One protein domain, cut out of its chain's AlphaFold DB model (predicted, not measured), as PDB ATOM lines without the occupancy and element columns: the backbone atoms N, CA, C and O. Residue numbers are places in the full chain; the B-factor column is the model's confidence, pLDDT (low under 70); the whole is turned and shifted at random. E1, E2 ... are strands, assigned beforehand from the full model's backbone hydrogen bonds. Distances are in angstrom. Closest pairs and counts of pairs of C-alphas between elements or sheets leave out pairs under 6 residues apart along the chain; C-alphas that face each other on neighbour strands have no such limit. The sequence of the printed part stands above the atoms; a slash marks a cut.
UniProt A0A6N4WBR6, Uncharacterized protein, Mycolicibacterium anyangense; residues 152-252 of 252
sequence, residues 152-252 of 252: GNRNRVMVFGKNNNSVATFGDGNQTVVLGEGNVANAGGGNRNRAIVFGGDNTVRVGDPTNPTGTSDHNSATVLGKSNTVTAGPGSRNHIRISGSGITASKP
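AT A GLANCE: This is residues 152 to 252 of the 252 residues of an uncharacterized protein of Mycolicibacterium anyangense (UniProt A0A6N4WBR6). The chain is wound as a short solenoid of five stacked turns, each turn laying one longer strand in one wall and one shorter strand in the facing wall. The two walls, E1 E3 E5 E7 E9 and E2 E4 E6 E8 E10, make a well-formed, nearly untwisted sandwich, and the link of residues 207 to 219 makes a larger loop at one end of the third turn. The printed part has 101 residues, with no named helix and ten strands, E1 to E10 in chain order; each sheet runs in the order just given, all parallel, and the class is all strand. The whole is compact, with a radius of gyration of the C-alphas of 11.9 A and spans of 32 by 24 by 17 A.

HOW THE PARTS SIT: E1, residues 156 to 162, is followed by E2, residues 165 to 169, in the other sheet; their closest C-alphas, of Val 157 and Ala 168, are 6.1 A apart. E3, residues 175 to 181, is parallel to E1 at 1 degree, with N 160 and O 178 2.9 A apart, within hydrogen-bond range. E4, residues 184 to 188, is parallel to E2, with N 167 and O 185 at 2.9 A. E5, residues 194 to 200, is the next parallel neighbour of E3, with N 197 and O 177 at 2.8 A. E6, residues 203 to 206, is parallel to E4 at 8 degrees, with N 204 and O 184 at 2.8 A. After a long link, E7, residues 220 to 226, is parallel to E5, with N 223 and O 196 at 2.8 A. E8, residues 229 to 232, is parallel to E6, with N 205 and O 230 at 2.8 A. E9, residues 239 to 245, is parallel to E7, with N 242 and O 222 at 2.9 A. E10, residues 248 to 251, is parallel to E8, with N 251 and O 231 at 2.8 A. The parts of the two sheets that face each other are 8.9 A centre to centre. E1 and E10 are apart.

IN THESE COORDINATES: E1 begins at C-alpha 156, (-38.714, 33.475, -42.674), and measures 18.6 A; E9 measures 18.7 A. E6 begins at C-alpha 203, (-36.759, 18.250, -33.183). E10 ends at C-alpha 251, (-49.897, 14.269, -37.643).

THE WHOLE: The two C-alphas farthest apart, of Asn 153 and Gly 246, are 33.9 A apart. The printed part has no cut and ends at the chain's last residue, Pro 252. The link E6 to E7 is long, with 13 residues; E8 to E9 is short, and the other links are tight. The mean pLDDT of the printed part is 95.2, and residues 212 to 214 are under 70.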
ATOM      1  N   GLY A 152     -37.467  29.422 -52.707       92.94
ATOM      2  CA  GLY A 152     -38.838  29.931 -52.674       92.94
ATOM      3  C   GLY A 152     -38.865  31.368 -52.156       92.94
ATOM      4  O   GLY A 152     -37.820  31.937 -51.847       92.94
ATOM      5  N   ASN A 153     -40.049  31.962 -52.059       96.12
ATOM      6  CA  ASN A 153     -40.226  33.370 -51.718       96.12
ATOM      7  C   ASN A 153     -40.797  33.562 -50.314       96.12
ATOM      8  O   ASN A 153     -41.635  32.793 -49.840       96.12
ATOM      9  N   ARG A 154     -40.444  34.682 -49.673       98.06
ATOM     10  CA  ARG A 154     -41.021  35.121 -48.386       98.06
ATOM     11  C   ARG A 154     -40.854  34.112 -47.242       98.06
ATOM     12  O   ARG A 154     -41.615  34.155 -46.271       98.06
ATOM     13  N   ASN A 155     -39.874  33.218 -47.328       98.31
ATOM     14  CA  ASN A 155     -39.540  32.319 -46.234       98.31
ATOM     15  C   ASN A 155     -38.892  33.108 -45.096       98.31
ATOM     16  O   ASN A 155     -38.139  34.057 -45.323       98.31
ATOM     17  N   ARG A 156     -39.192  32.740 -43.849       98.81
ATOM     18  CA  ARG A 156     -38.714  33.475 -42.674       98.81
ATOM     19  C   ARG A 156     -38.189  32.552 -41.590       98.81
ATOM     20  O   ARG A 156     -38.911  31.704 -41.083       98.81
ATOM     21  N   VAL A 157     -36.967  32.802 -41.145       98.88
ATOM     22  CA  VAL A 157     -36.352  32.099 -40.022       98.88
ATOM     23  C   VAL A 157     -35.878  33.094 -38.978       98.88
ATOM     24  O   VAL A 157     -35.187  34.061 -39.295       98.88
ATOM     25  N   MET A 158     -36.252  32.856 -37.724       98.88
ATOM     26  CA  MET A 158     -35.784  33.624 -36.574       98.88
ATOM     27  C   MET A 158     -35.285  32.675 -35.491       98.88
ATOM     28  O   MET A 158     -36.050  31.848 -34.998       98.88
ATOM     29  N   VAL A 159     -34.018  32.813 -35.115       98.88
ATOM     30  CA  VAL A 159     -33.352  31.947 -34.143       98.88
ATOM     31  C   VAL A 159     -32.671  32.791 -33.080       98.88
ATOM     32  O   VAL A 159     -31.864  33.664 -33.396       98.88
ATOM     33  N   PHE A 160     -32.981  32.501 -31.820       98.88
ATOM     34  CA  PHE A 160     -32.417  33.164 -30.653       98.88
ATOM     35  C   PHE A 160     -31.920  32.123 -29.646       98.88
ATOM     36  O   PHE A 160     -32.666  31.226 -29.254       98.88
ATOM     37  N   GLY A 161     -30.677  32.267 -29.188       98.69
ATOM     38  CA  GLY A 161     -30.098  31.419 -28.146       98.69
ATOM     39  C   GLY A 161     -28.802  30.755 -28.589       98.69
ATOM     40  O   GLY A 161     -27.885  31.449 -29.033       98.69
ATOM     41  N   LYS A 162     -28.685  29.435 -28.427       98.88
ATOM     42  CA  LYS A 162     -27.422  28.724 -28.649       98.88
ATOM     43  C   LYS A 162     -27.596  27.377 -29.346       98.88
ATOM     44  O   LYS A 162     -28.484  26.618 -28.987       98.88
ATOM     45  N   ASN A 163     -26.694  27.022 -30.261       98.81
ATOM     46  CA  ASN A 163     -26.652  25.685 -30.875       98.81
ATOM     47  C   ASN A 163     -27.972  25.264 -31.553       98.81
ATOM     48  O   ASN A 163     -28.309  24.084 -31.557       98.81
ATOM     49  N   ASN A 164     -28.752  26.204 -32.086       98.81
ATOM     50  CA  ASN A 164     -29.993  25.874 -32.784       98.81
ATOM     51  C   ASN A 164     -29.761  25.802 -34.297       98.81
ATOM     52  O   ASN A 164     -28.972  26.576 -34.834       98.81
ATOM     53  N   ASN A 165     -30.504  24.949 -34.995       98.75
ATOM     54  CA  ASN A 165     -30.521  24.887 -36.453       98.75
ATOM     55  C   ASN A 165     -31.960  24.983 -36.967       98.75
ATOM     56  O   ASN A 165     -32.803  24.149 -36.639       98.75
ATOM     57  N   SER A 166     -32.254  26.004 -37.767       98.62
ATOM     58  CA  SER A 166     -33.611  26.299 -38.210       98.62
ATOM     59  C   SER A 166     -33.670  26.593 -39.703       98.62
ATOM     60  O   SER A 166     -32.881  27.387 -40.219       98.62
ATOM     61  N   VAL A 167     -34.626  25.974 -40.392       98.44
ATOM     62  CA  VAL A 167     -34.724  25.982 -41.855       98.44
ATOM     63  C   VAL A 167     -36.167  26.241 -42.288       98.44
ATOM     64  O   VAL A 167     -37.070  25.506 -41.895       98.44
ATOM     65  N   ALA A 168     -36.385  27.264 -43.116       97.69
ATOM     66  CA  ALA A 168     -37.627  27.490 -43.846       97.69
ATOM     67  C   ALA A 168     -37.346  27.480 -45.351       97.69
ATOM     68  O   ALA A 168     -36.640  28.357 -45.850       97.69
ATOM     69  N   THR A 169     -37.843  26.475 -46.070       95.06
ATOM     70  CA  THR A 169     -37.441  26.277 -47.470       95.06
ATOM     71  C   THR A 169     -38.468  25.524 -48.308       95.06
ATOM     72  O   THR A 169     -39.498  25.113 -47.783       95.06
ATOM     73  N   PHE A 170     -38.171  25.335 -49.595       92.44
ATOM     74  CA  PHE A 170     -38.926  24.537 -50.558       92.44
ATOM     75  C   PHE A 170     -40.419  24.888 -50.584       92.44
ATOM     76  O   PHE A 170     -41.263  24.133 -50.097       92.44
ATOM     77  N   GLY A 171     -40.709  26.064 -51.136       92.75
ATOM     78  CA  GLY A 171     -42.042  26.657 -51.217       92.75
ATOM     79  C   GLY A 171     -42.064  28.081 -50.670       92.75
ATOM     80  O   GLY A 171     -41.027  28.624 -50.277       92.75
ATOM     81  N   ASP A 172     -43.249  28.686 -50.651       95.31
ATOM     82  CA  ASP A 172     -43.423  30.096 -50.321       95.31
ATOM     83  C   ASP A 172     -44.011  30.311 -48.921       95.31
ATOM     84  O   ASP A 172     -44.987  29.682 -48.496       95.31
ATOM     85  N   GLY A 173     -43.478  31.310 -48.219       97.25
ATOM     86  CA  GLY A 173     -44.043  31.796 -46.963       97.25
ATOM     87  C   GLY A 173     -43.893  30.839 -45.781       97.25
ATOM     88  O   GLY A 173     -44.646  30.973 -44.814       97.25
ATOM     89  N   ASN A 174     -42.960  29.888 -45.836       97.88
ATOM     90  CA  ASN A 174     -42.651  29.000 -44.720       97.88
ATOM     91  C   ASN A 174     -41.928  29.762 -43.608       97.88
ATOM     92  O   ASN A 174     -41.161  30.696 -43.857       97.88
ATOM     93  N   GLN A 175     -42.189  29.389 -42.356       98.69
ATOM     94  CA  GLN A 175     -41.720  30.140 -41.199       98.69
ATOM     95  C   GLN A 175     -41.225  29.240 -40.073       98.69
ATOM     96  O   GLN A 175     -41.912  28.309 -39.657       98.69
ATOM     97  N   THR A 176     -40.076  29.584 -39.499       98.69
ATOM     98  CA  THR A 176     -39.603  29.003 -38.239       98.69
ATOM     99  C   THR A 176     -39.244  30.090 -37.232       98.69
ATOM    100  O   THR A 176     -38.667  31.127 -37.572       98.69
ATOM    101  N   VAL A 177     -39.606  29.851 -35.973       98.81
ATOM    102  CA  VAL A 177     -39.200  30.671 -34.828       98.81
ATOM    103  C   VAL A 177     -38.662  29.746 -33.753       98.81
ATOM    104  O   VAL A 177     -39.390  28.873 -33.286       98.81
ATOM    105  N   VAL A 178     -37.408  29.940 -33.363       98.88
ATOM    106  CA  VAL A 178     -36.724  29.116 -32.365       98.88
ATOM    107  C   VAL A 178     -36.136  30.008 -31.282       98.88
ATOM    108  O   VAL A 178     -35.383  30.937 -31.579       98.88
ATOM    109  N   LEU A 179     -36.464  29.711 -30.027       98.81
ATOM    110  CA  LEU A 179     -35.869  30.332 -28.849       98.81
ATOM    111  C   LEU A 179     -35.403  29.250 -27.870       98.81
ATOM    112  O   LEU A 179     -36.222  28.498 -27.338       98.81
ATOM    113  N   GLY A 180     -34.098  29.216 -27.591       98.50
ATOM    114  CA  GLY A 180     -33.512  28.345 -26.572       98.50
ATOM    115  C   GLY A 180     -32.199  27.695 -27.000       98.50
ATOM    116  O   GLY A 180     -31.353  28.363 -27.598       98.50
ATOM    117  N   GLU A 181     -31.996  26.422 -26.660       98.69
ATOM    118  CA  GLU A 181     -30.731  25.714 -26.894       98.69
ATOM    119  C   GLU A 181     -30.921  24.368 -27.603       98.69
ATOM    120  O   GLU A 181     -31.829  23.619 -27.266       98.69
ATOM    121  N   GLY A 182     -30.070  24.046 -28.578       98.69
ATOM    122  CA  GLY A 182     -30.004  22.689 -29.141       98.69
ATOM    123  C   GLY A 182     -31.197  22.271 -30.009       98.69
ATOM    124  O   GLY A 182     -31.369  21.088 -30.283       98.69
ATOM    125  N   ASN A 183     -32.055  23.199 -30.441       98.81
ATOM    126  CA  ASN A 183     -33.254  22.842 -31.201       98.81
ATOM    127  C   ASN A 183     -32.970  22.692 -32.700       98.81
ATOM    128  O   ASN A 183     -32.217  23.470 -33.288       98.81
ATOM    129  N   VAL A 184     -33.676  21.760 -33.338       98.69
ATOM    130  CA  VAL A 184     -33.752  21.594 -34.791       98.69
ATOM    131  C   VAL A 184     -35.187  21.851 -35.245       98.69
ATOM    132  O   VAL A 184     -36.103  21.138 -34.840       98.69
ATOM    133  N   ALA A 185     -35.399  22.853 -36.098       98.38
ATOM    134  CA  ALA A 185     -36.722  23.187 -36.626       98.38
ATOM    135  C   ALA A 185     -36.704  23.304 -38.153       98.38
ATOM    136  O   ALA A 185     -35.933  24.067 -38.724       98.38
ATOM    137  N   ASN A 186     -37.582  22.571 -38.827       97.25
ATOM    138  CA  ASN A 186     -37.730  22.607 -40.275       97.25
ATOM    139  C   ASN A 186     -39.194  22.878 -40.638       97.25
ATOM    140  O   ASN A 186     -40.078  22.133 -40.212       97.25
ATOM    141  N   ALA A 187     -39.438  23.930 -41.417       96.75
ATOM    142  CA  ALA A 187     -40.707  24.175 -42.086       96.75
ATOM    143  C   ALA A 187     -40.474  24.236 -43.598       96.75
ATOM    144  O   ALA A 187     -39.854  25.175 -44.094       96.75
ATOM    145  N   GLY A 188     -40.972  23.266 -44.351       94.81
ATOM    146  CA  GLY A 188     -40.756  23.270 -45.790       94.81
ATOM    147  C   GLY A 188     -41.447  22.150 -46.533       94.81
ATOM    148  O   GLY A 188     -42.099  21.308 -45.922       94.81
ATOM    149  N   GLY A 189     -41.290  22.166 -47.856       90.44
ATOM    150  CA  GLY A 189     -41.949  21.228 -48.754       90.44
ATOM    151  C   GLY A 189     -43.442  21.493 -48.823       90.44
ATOM    152  O   GLY A 189     -44.229  20.787 -48.202       90.44
ATOM    153  N   GLY A 190     -43.798  22.572 -49.514       93.31
ATOM    154  CA  GLY A 190     -45.129  23.177 -49.524       93.31
ATOM    155  C   GLY A 190     -45.088  24.621 -49.034       93.31
ATOM    156  O   GLY A 190     -44.022  25.171 -48.761       93.31
ATOM    157  N   ASN A 191     -46.250  25.253 -48.924       95.25
ATOM    158  CA  ASN A 191     -46.395  26.679 -48.652       95.25
ATOM    159  C   ASN A 191     -46.961  26.950 -47.257       95.25
ATOM    160  O   ASN A 191     -47.847  26.252 -46.760       95.25
ATOM    161  N   ARG A 192     -46.545  28.071 -46.660       97.00
ATOM    162  CA  ARG A 192     -47.121  28.613 -45.413       97.00
ATOM    163  C   ARG A 192     -47.070  27.639 -44.227       97.00
ATOM    164  O   ARG A 192     -47.916  27.703 -43.333       97.00
ATOM    165  N   ASN A 193     -46.065  26.773 -44.198       97.69
ATOM    166  CA  ASN A 193     -45.771  25.899 -43.072       97.69
ATOM    167  C   ASN A 193     -45.117  26.685 -41.936       97.69
ATOM    168  O   ASN A 193     -44.310  27.583 -42.177       97.69
ATOM    169  N   ARG A 194     -45.451  26.366 -40.681       98.50
ATOM    170  CA  ARG A 194     -44.991  27.141 -39.521       98.50
ATOM    171  C   ARG A 194     -44.538  26.285 -38.342       98.50
ATOM    172  O   ARG A 194     -45.359  25.651 -37.687       98.50
ATOM    173  N   ALA A 195     -43.264  26.376 -37.979       98.50
ATOM    174  CA  ALA A 195     -42.732  25.803 -36.744       98.50
ATOM    175  C   ALA A 195     -42.426  26.901 -35.713       98.50
ATOM    176  O   ALA A 195     -41.789  27.906 -36.025       98.50
ATOM    177  N   ILE A 196     -42.865  26.712 -34.471       98.75
ATOM    178  CA  ILE A 196     -42.531  27.578 -33.339       98.75
ATOM    179  C   ILE A 196     -41.996  26.694 -32.217       98.75
ATOM    180  O   ILE A 196     -42.692  25.782 -31.776       98.75
ATOM    181  N   VAL A 197     -40.778  26.961 -31.754       98.81
ATOM    182  CA  VAL A 197     -40.071  26.125 -30.781       98.81
ATOM    183  C   VAL A 197     -39.509  26.986 -29.659       98.81
ATOM    184  O   VAL A 197     -38.741  27.915 -29.899       98.81
ATOM    185  N   PHE A 198     -39.880  26.644 -28.431       98.69
ATOM    186  CA  PHE A 198     -39.391  27.256 -27.206       98.69
ATOM    187  C   PHE A 198     -38.833  26.174 -26.281       98.69
ATOM    188  O   PHE A 198     -39.570  25.285 -25.853       98.69
ATOM    189  N   GLY A 199     -37.550  26.268 -25.928       98.12
ATOM    190  CA  GLY A 199     -36.914  25.379 -24.954       98.12
ATOM    191  C   GLY A 199     -35.644  24.701 -25.465       98.12
ATOM    192  O   GLY A 199     -34.801  25.360 -26.068       98.12
ATOM    193  N   GLY A 200     -35.461  23.421 -25.140       98.38
ATOM    194  CA  GLY A 200     -34.182  22.720 -25.300       98.38
ATOM    195  C   GLY A 200     -34.276  21.435 -26.116       98.38
ATOM    196  O   GLY A 200     -35.178  20.643 -25.876       98.38
ATOM    197  N   ASP A 201     -33.341  21.180 -27.023       98.69
ATOM    198  CA  ASP A 201     -33.154  19.856 -27.641       98.69
ATOM    199  C   ASP A 201     -34.403  19.293 -28.355       98.69
ATOM    200  O   ASP A 201     -34.633  18.085 -28.383       98.69
ATOM    201  N   ASN A 202     -35.261  20.154 -28.910       98.69
ATOM    202  CA  ASN A 202     -36.449  19.713 -29.642       98.69
ATOM    203  C   ASN A 202     -36.137  19.487 -31.125       98.69
ATOM    204  O   ASN A 202     -35.408  20.266 -31.733       98.69
ATOM    205  N   THR A 203     -36.768  18.484 -31.733       98.50
ATOM    206  CA  THR A 203     -36.759  18.250 -33.183       98.50
ATOM    207  C   THR A 203     -38.162  18.448 -33.740       98.50
ATOM    208  O   THR A 203     -39.090  17.739 -33.356       98.50
ATOM    209  N   VAL A 204     -38.335  19.412 -34.643       98.25
ATOM    210  CA  VAL A 204     -39.641  19.786 -35.198       98.25
ATOM    211  C   VAL A 204     -39.583  19.822 -36.717       98.25
ATOM    212  O   VAL A 204     -38.757  20.525 -37.294       98.25
ATOM    213  N   ARG A 205     -40.487  19.094 -37.372       97.06
ATOM    214  CA  ARG A 205     -40.633  19.039 -38.828       97.06
ATOM    215  C   ARG A 205     -42.068  19.388 -39.212       97.06
ATOM    216  O   ARG A 205     -43.015  18.814 -38.681       97.06
ATOM    217  N   VAL A 206     -42.231  20.352 -40.109       97.19
ATOM    218  CA  VAL A 206     -43.530  20.864 -40.555       97.19
ATOM    219  C   VAL A 206     -43.549  20.927 -42.081       97.19
ATOM    220  O   VAL A 206     -42.648  21.516 -42.674       97.19
ATOM    221  N   GLY A 207     -44.574  20.343 -42.699       94.62
ATOM    222  CA  GLY A 207     -44.661  20.130 -44.146       94.62
ATOM    223  C   GLY A 207     -44.007  18.818 -44.596       94.62
ATOM    224  O   GLY A 207     -43.759  17.926 -43.776       94.62
ATOM    225  N   ASP A 208     -43.686  18.703 -45.887       88.81
ATOM    226  CA  ASP A 208     -42.986  17.546 -46.457       88.81
ATOM    227  C   ASP A 208     -41.633  17.924 -47.081       88.81
ATOM    228  O   ASP A 208     -41.500  18.025 -48.300       88.81
ATOM    229  N   PRO A 209     -40.563  18.046 -46.282       70.44
ATOM    230  CA  PRO A 209     -39.249  18.412 -46.804       70.44
ATOM    231  C   PRO A 209     -38.609  17.367 -47.731       70.44
ATOM    232  O   PRO A 209     -37.484  17.588 -48.169       70.44
ATOM    233  N   THR A 210     -39.254  16.220 -47.993       77.12
ATOM    234  CA  THR A 210     -38.821  15.276 -49.040       77.12
ATOM    235  C   THR A 210     -39.464  15.559 -50.395       77.12
ATOM    236  O   THR A 210     -38.949  15.115 -51.418       77.12
ATOM    237  N   ASN A 211     -40.539  16.346 -50.417       76.06
ATOM    238  CA  ASN A 211     -41.246  16.747 -51.619       76.06
ATOM    239  C   ASN A 211     -41.210  18.278 -51.769       76.06
ATOM    240  O   ASN A 211     -42.134  18.976 -51.346       76.06
ATOM    241  N   PRO A 212     -40.156  18.829 -52.395       66.19
ATOM    242  CA  PRO A 212     -40.009  20.272 -52.554       66.19
ATOM    243  C   PRO A 212     -41.058  20.906 -53.483       66.19
ATOM    244  O   PRO A 212     -41.212  22.122 -53.490       66.19
ATOM    245  N   THR A 213     -41.792  20.087 -54.241       69.31
ATOM    246  CA  THR A 213     -42.930  20.486 -55.084       69.31
ATOM    247  C   THR A 213     -44.289  20.232 -54.418       69.31
ATOM    248  O   THR A 213     -45.329  20.374 -55.058       69.31
ATOM    249  N   GLY A 214     -44.287  19.772 -53.164       64.94
ATOM    250  CA  GLY A 214     -45.435  19.147 -52.518       64.94
ATOM    251  C   GLY A 214     -46.560  20.106 -52.135       64.94
ATOM    252  O   GLY A 214     -46.348  21.279 -51.857       64.94
ATOM    253  N   THR A 215     -47.772  19.559 -52.046       80.12
ATOM    254  CA  THR A 215     -49.011  20.220 -51.592       80.12
ATOM    255  C   THR A 215     -49.161  20.214 -50.064       80.12
ATOM    256  O   THR A 215     -50.279  20.249 -49.540       80.12
ATOM    257  N   SER A 216     -48.058  20.089 -49.317       92.69
ATOM    258  CA  SER A 216     -48.093  19.999 -47.854       92.69
ATOM    259  C   SER A 216     -48.161  21.401 -47.254       92.69
ATOM    260  O   SER A 216     -47.206  21.898 -46.664       92.69
ATOM    261  N   ASP A 217     -49.303  22.054 -47.460       95.06
ATOM    262  CA  ASP A 217     -49.504  23.465 -47.157       95.06
ATOM    263  C   ASP A 217     -50.137  23.687 -45.774       95.06
ATOM    264  O   ASP A 217     -50.920  22.882 -45.257       95.06
ATOM    265  N   HIS A 218     -49.861  24.854 -45.187       96.88
ATOM    266  CA  HIS A 218     -50.509  25.346 -43.963       96.88
ATOM    267  C   HIS A 218     -50.373  24.428 -42.744       96.88
ATOM    268  O   HIS A 218     -51.212  24.475 -41.837       96.88
ATOM    269  N   ASN A 219     -49.328  23.612 -42.678       97.62
ATOM    270  CA  ASN A 219     -49.054  22.826 -41.486       97.62
ATOM    271  C   ASN A 219     -48.427  23.703 -40.404       97.62
ATOM    272  O   ASN A 219     -47.745  24.694 -40.680       97.62
ATOM    273  N   SER A 220     -48.644  23.353 -39.142       98.38
ATOM    274  CA  SER A 220     -48.000  24.037 -38.037       98.38
ATOM    275  C   SER A 220     -47.715  23.159 -36.829       98.38
ATOM    276  O   SER A 220     -48.473  22.256 -36.476       98.38
ATOM    277  N   ALA A 221     -46.616  23.484 -36.157       98.44
ATOM    278  CA  ALA A 221     -46.234  22.907 -34.880       98.44
ATOM    279  C   ALA A 221     -45.832  24.021 -33.909       98.44
ATOM    280  O   ALA A 221     -45.067  24.919 -34.258       98.44
ATOM    281  N   THR A 222     -46.351  23.971 -32.684       98.62
ATOM    282  CA  THR A 222     -45.884  24.793 -31.558       98.62
ATOM    283  C   THR A 222     -45.385  23.879 -30.452       98.62
ATOM    284  O   THR A 222     -46.139  23.042 -29.958       98.62
ATOM    285  N   VAL A 223     -44.123  24.039 -30.075       98.62
ATOM    286  CA  VAL A 223     -43.442  23.192 -29.097       98.62
ATOM    287  C   VAL A 223     -42.913  24.045 -27.961       98.62
ATOM    288  O   VAL A 223     -42.170  24.996 -28.198       98.62
ATOM    289  N   LEU A 224     -43.288  23.689 -26.735       98.62
ATOM    290  CA  LEU A 224     -42.743  24.250 -25.505       98.62
ATOM    291  C   LEU A 224     -42.146  23.130 -24.647       98.62
ATOM    292  O   LEU A 224     -42.836  22.177 -24.298       98.62
ATOM    293  N   GLY A 225     -40.878  23.262 -24.265       98.12
ATOM    294  CA  GLY A 225     -40.215  22.351 -23.332       98.12
ATOM    295  C   GLY A 225     -38.977  21.688 -23.921       98.12
ATOM    296  O   GLY A 225     -38.228  22.344 -24.651       98.12
ATOM    297  N   LYS A 226     -38.693  20.439 -23.536       98.50
ATOM    298  CA  LYS A 226     -37.393  19.814 -23.818       98.50
ATOM    299  C   LYS A 226     -37.467  18.438 -24.463       98.50
ATOM    300  O   LYS A 226     -38.322  17.634 -24.111       98.50
ATOM    301  N   SER A 227     -36.523  18.135 -25.348       98.50
ATOM    302  CA  SER A 227     -36.335  16.778 -25.882       98.50
ATOM    303  C   SER A 227     -37.588  16.210 -26.561       98.50
ATOM    304  O   SER A 227     -37.871  15.019 -26.455       98.50
ATOM    305  N   ASN A 228     -38.382  17.059 -27.218       98.56
ATOM    306  CA  ASN A 228     -39.582  16.620 -27.927       98.56
ATOM    307  C   ASN A 228     -39.292  16.346 -29.409       98.56
ATOM    308  O   ASN A 228     -38.425  16.975 -30.015       98.56
ATOM    309  N   THR A 229     -40.063  15.449 -30.022       98.44
ATOM    310  CA  THR A 229     -40.025  15.157 -31.462       98.44
ATOM    311  C   THR A 229     -41.409  15.370 -32.064       98.44
ATOM    312  O   THR A 229     -42.361  14.688 -31.689       98.44
ATOM    313  N   VAL A 230     -41.538  16.322 -32.989       98.06
ATOM    314  CA  VAL A 230     -42.829  16.710 -33.569       98.06
ATOM    315  C   VAL A 230     -42.791  16.712 -35.086       98.06
ATOM    316  O   VAL A 230     -41.935  17.365 -35.678       98.06
ATOM    317  N   THR A 231     -43.780  16.067 -35.700       97.31
ATOM    318  CA  THR A 231     -43.967  16.044 -37.153       97.31
ATOM    319  C   THR A 231     -45.397  16.448 -37.514       97.31
ATOM    320  O   THR A 231     -46.335  15.727 -37.197       97.31
ATOM    321  N   ALA A 232     -45.584  17.591 -38.176       96.75
ATOM    322  CA  ALA A 232     -46.869  18.018 -38.743       96.75
ATOM    323  C   ALA A 232     -46.750  18.051 -40.275       96.75
ATOM    324  O   ALA A 232     -46.290  19.046 -40.830       96.75
ATOM    325  N   GLY A 233     -47.084  16.951 -40.944       93.31
ATOM    326  CA  GLY A 233     -46.667  16.690 -42.324       93.31
ATOM    327  C   GLY A 233     -46.383  15.195 -42.567       93.31
ATOM    328  O   GLY A 233     -45.954  14.531 -41.619       93.31
ATOM    329  N   PRO A 234     -46.539  14.637 -43.788       90.56
ATOM    330  CA  PRO A 234     -47.061  15.252 -45.018       90.56
ATOM    331  C   PRO A 234     -48.536  15.690 -44.913       90.56
ATOM    332  O   PRO A 234     -49.076  15.779 -43.821       90.56
ATOM    333  N   GLY A 235     -49.179  16.062 -46.023       91.00
ATOM    334  CA  GLY A 235     -50.570  16.544 -46.006       91.00
ATOM    335  C   GLY A 235     -50.705  18.030 -45.663       91.00
ATOM    336  O   GLY A 235     -49.714  18.730 -45.481       91.00
ATOM    337  N   SER A 236     -51.933  18.546 -45.655       94.44
ATOM    338  CA  SER A 236     -52.222  19.973 -45.455       94.44
ATOM    339  C   SER A 236     -52.974  20.216 -44.149       94.44
ATOM    340  O   SER A 236     -53.827  19.417 -43.764       94.44
ATOM    341  N   ARG A 237     -52.763  21.386 -43.532       96.00
ATOM    342  CA  ARG A 237     -53.501  21.846 -42.329       96.00
ATOM    343  C   ARG A 237     -53.356  20.920 -41.114       96.00
ATOM    344  O   ARG A 237     -54.253  20.810 -40.269       96.00
ATOM    345  N   ASN A 238     -52.209  20.265 -40.991       96.56
ATOM    346  CA  ASN A 238     -51.844  19.549 -39.782       96.56
ATOM    347  C   ASN A 238     -51.382  20.534 -38.714       96.56
ATOM    348  O   ASN A 238     -50.555  21.400 -38.965       96.56
ATOM    349  N   HIS A 239     -51.941  20.417 -37.512       97.38
ATOM    350  CA  HIS A 239     -51.699  21.346 -36.414       97.38
ATOM    351  C   HIS A 239     -51.358  20.558 -35.158       97.38
ATOM    352  O   HIS A 239     -52.176  19.766 -34.689       97.38
ATOM    353  N   ILE A 240     -50.167  20.792 -34.614       97.94
ATOM    354  CA  ILE A 240     -49.705  20.177 -33.370       97.94
ATOM    355  C   ILE A 240     -49.324  21.272 -32.377       97.94
ATOM    356  O   ILE A 240     -48.657  22.250 -32.717       97.94
ATOM    357  N   ARG A 241     -49.736  21.099 -31.123       98.00
ATOM    358  CA  ARG A 241     -49.271  21.904 -29.994       98.00
ATOM    359  C   ARG A 241     -48.870  20.966 -28.875       98.00
ATOM    360  O   ARG A 241     -49.686  20.150 -28.461       98.00
ATOM    361  N   ILE A 242     -47.643  21.096 -28.392       96.50
ATOM    362  CA  ILE A 242     -47.162  20.321 -27.252       96.50
ATOM    363  C   ILE A 242     -46.499  21.230 -26.224       96.50
ATOM    364  O   ILE A 242     -45.871  22.236 -26.562       96.50
ATOM    365  N   SER A 243     -46.651  20.843 -24.964       98.06
ATOM    366  CA  SER A 243     -45.969  21.431 -23.821       98.06
ATOM    367  C   SER A 243     -45.517  20.294 -22.918       98.06
ATOM    368  O   SER A 243     -46.355  19.515 -22.466       98.06
ATOM    369  N   GLY A 244     -44.213  20.156 -22.692       96.31
ATOM    370  CA  GLY A 244     -43.674  19.086 -21.858       96.31
ATOM    371  C   GLY A 244     -42.280  18.641 -22.271       96.31
ATOM    372  O   GLY A 244     -41.555  19.361 -22.961       96.31
ATOM    373  N   SER A 245     -41.890  17.460 -21.796       98.19
ATOM    374  CA  SER A 245     -40.583  16.882 -22.105       98.19
ATOM    375  C   SER A 245     -40.699  15.444 -22.588       98.19
ATOM    376  O   SER A 245     -41.502  14.688 -22.045       98.19
ATOM    377  N   GLY A 246     -39.896  15.070 -23.586       97.50
ATOM    378  CA  GLY A 246     -39.862  13.702 -24.114       97.50
ATOM    379  C   GLY A 246     -41.102  13.293 -24.916       97.50
ATOM    380  O   GLY A 246     -41.382  12.105 -25.041       97.50
ATOM    381  N   ILE A 247     -41.878  14.251 -25.434       98.12
ATOM    382  CA  ILE A 247     -43.106  13.968 -26.183       98.12
ATOM    383  C   ILE A 247     -42.765  13.686 -27.646       98.12
ATOM    384  O   ILE A 247     -42.120  14.500 -28.311       98.12
ATOM    385  N   THR A 248     -43.282  12.580 -28.176       98.19
ATOM    386  CA  THR A 248     -43.351  12.326 -29.619       98.19
ATOM    387  C   THR A 248     -44.773  12.568 -30.111       98.19
ATOM    388  O   THR A 248     -45.709  11.925 -29.642       98.19
ATOM    389  N   ALA A 249     -44.949  13.490 -31.058       96.56
ATOM    390  CA  ALA A 249     -46.245  13.787 -31.663       96.56
ATOM    391  C   ALA A 249     -46.124  13.822 -33.187       96.56
ATOM    392  O   ALA A 249     -45.234  14.469 -33.734       96.56
ATOM    393  N   SER A 250     -47.039  13.151 -33.883       96.44
ATOM    394  CA  SER A 250     -47.067  13.136 -35.342       96.44
ATOM    395  C   SER A 250     -48.491  13.301 -35.851       96.44
ATOM    396  O   SER A 250     -49.421  12.711 -35.299       96.44
ATOM    397  N   LYS A 251     -48.655  14.109 -36.896       92.81
ATOM    398  CA  LYS A 251     -49.897  14.269 -37.643       92.81
ATOM    399  C   LYS A 251     -49.547  14.364 -39.137       92.81
ATOM    400  O   LYS A 251     -49.140  15.450 -39.567       92.81
ATOM    401  N   PRO A 252     -49.610  13.237 -39.867       82.56
ATOM    402  CA  PRO A 252     -49.401  13.190 -41.310       82.56
ATOM    403  C   PRO A 252     -50.644  13.640 -42.091       82.56
ATOM    404  O   PRO A 252     -51.647  14.043 -41.457       82.56
TER     405      PRO A 252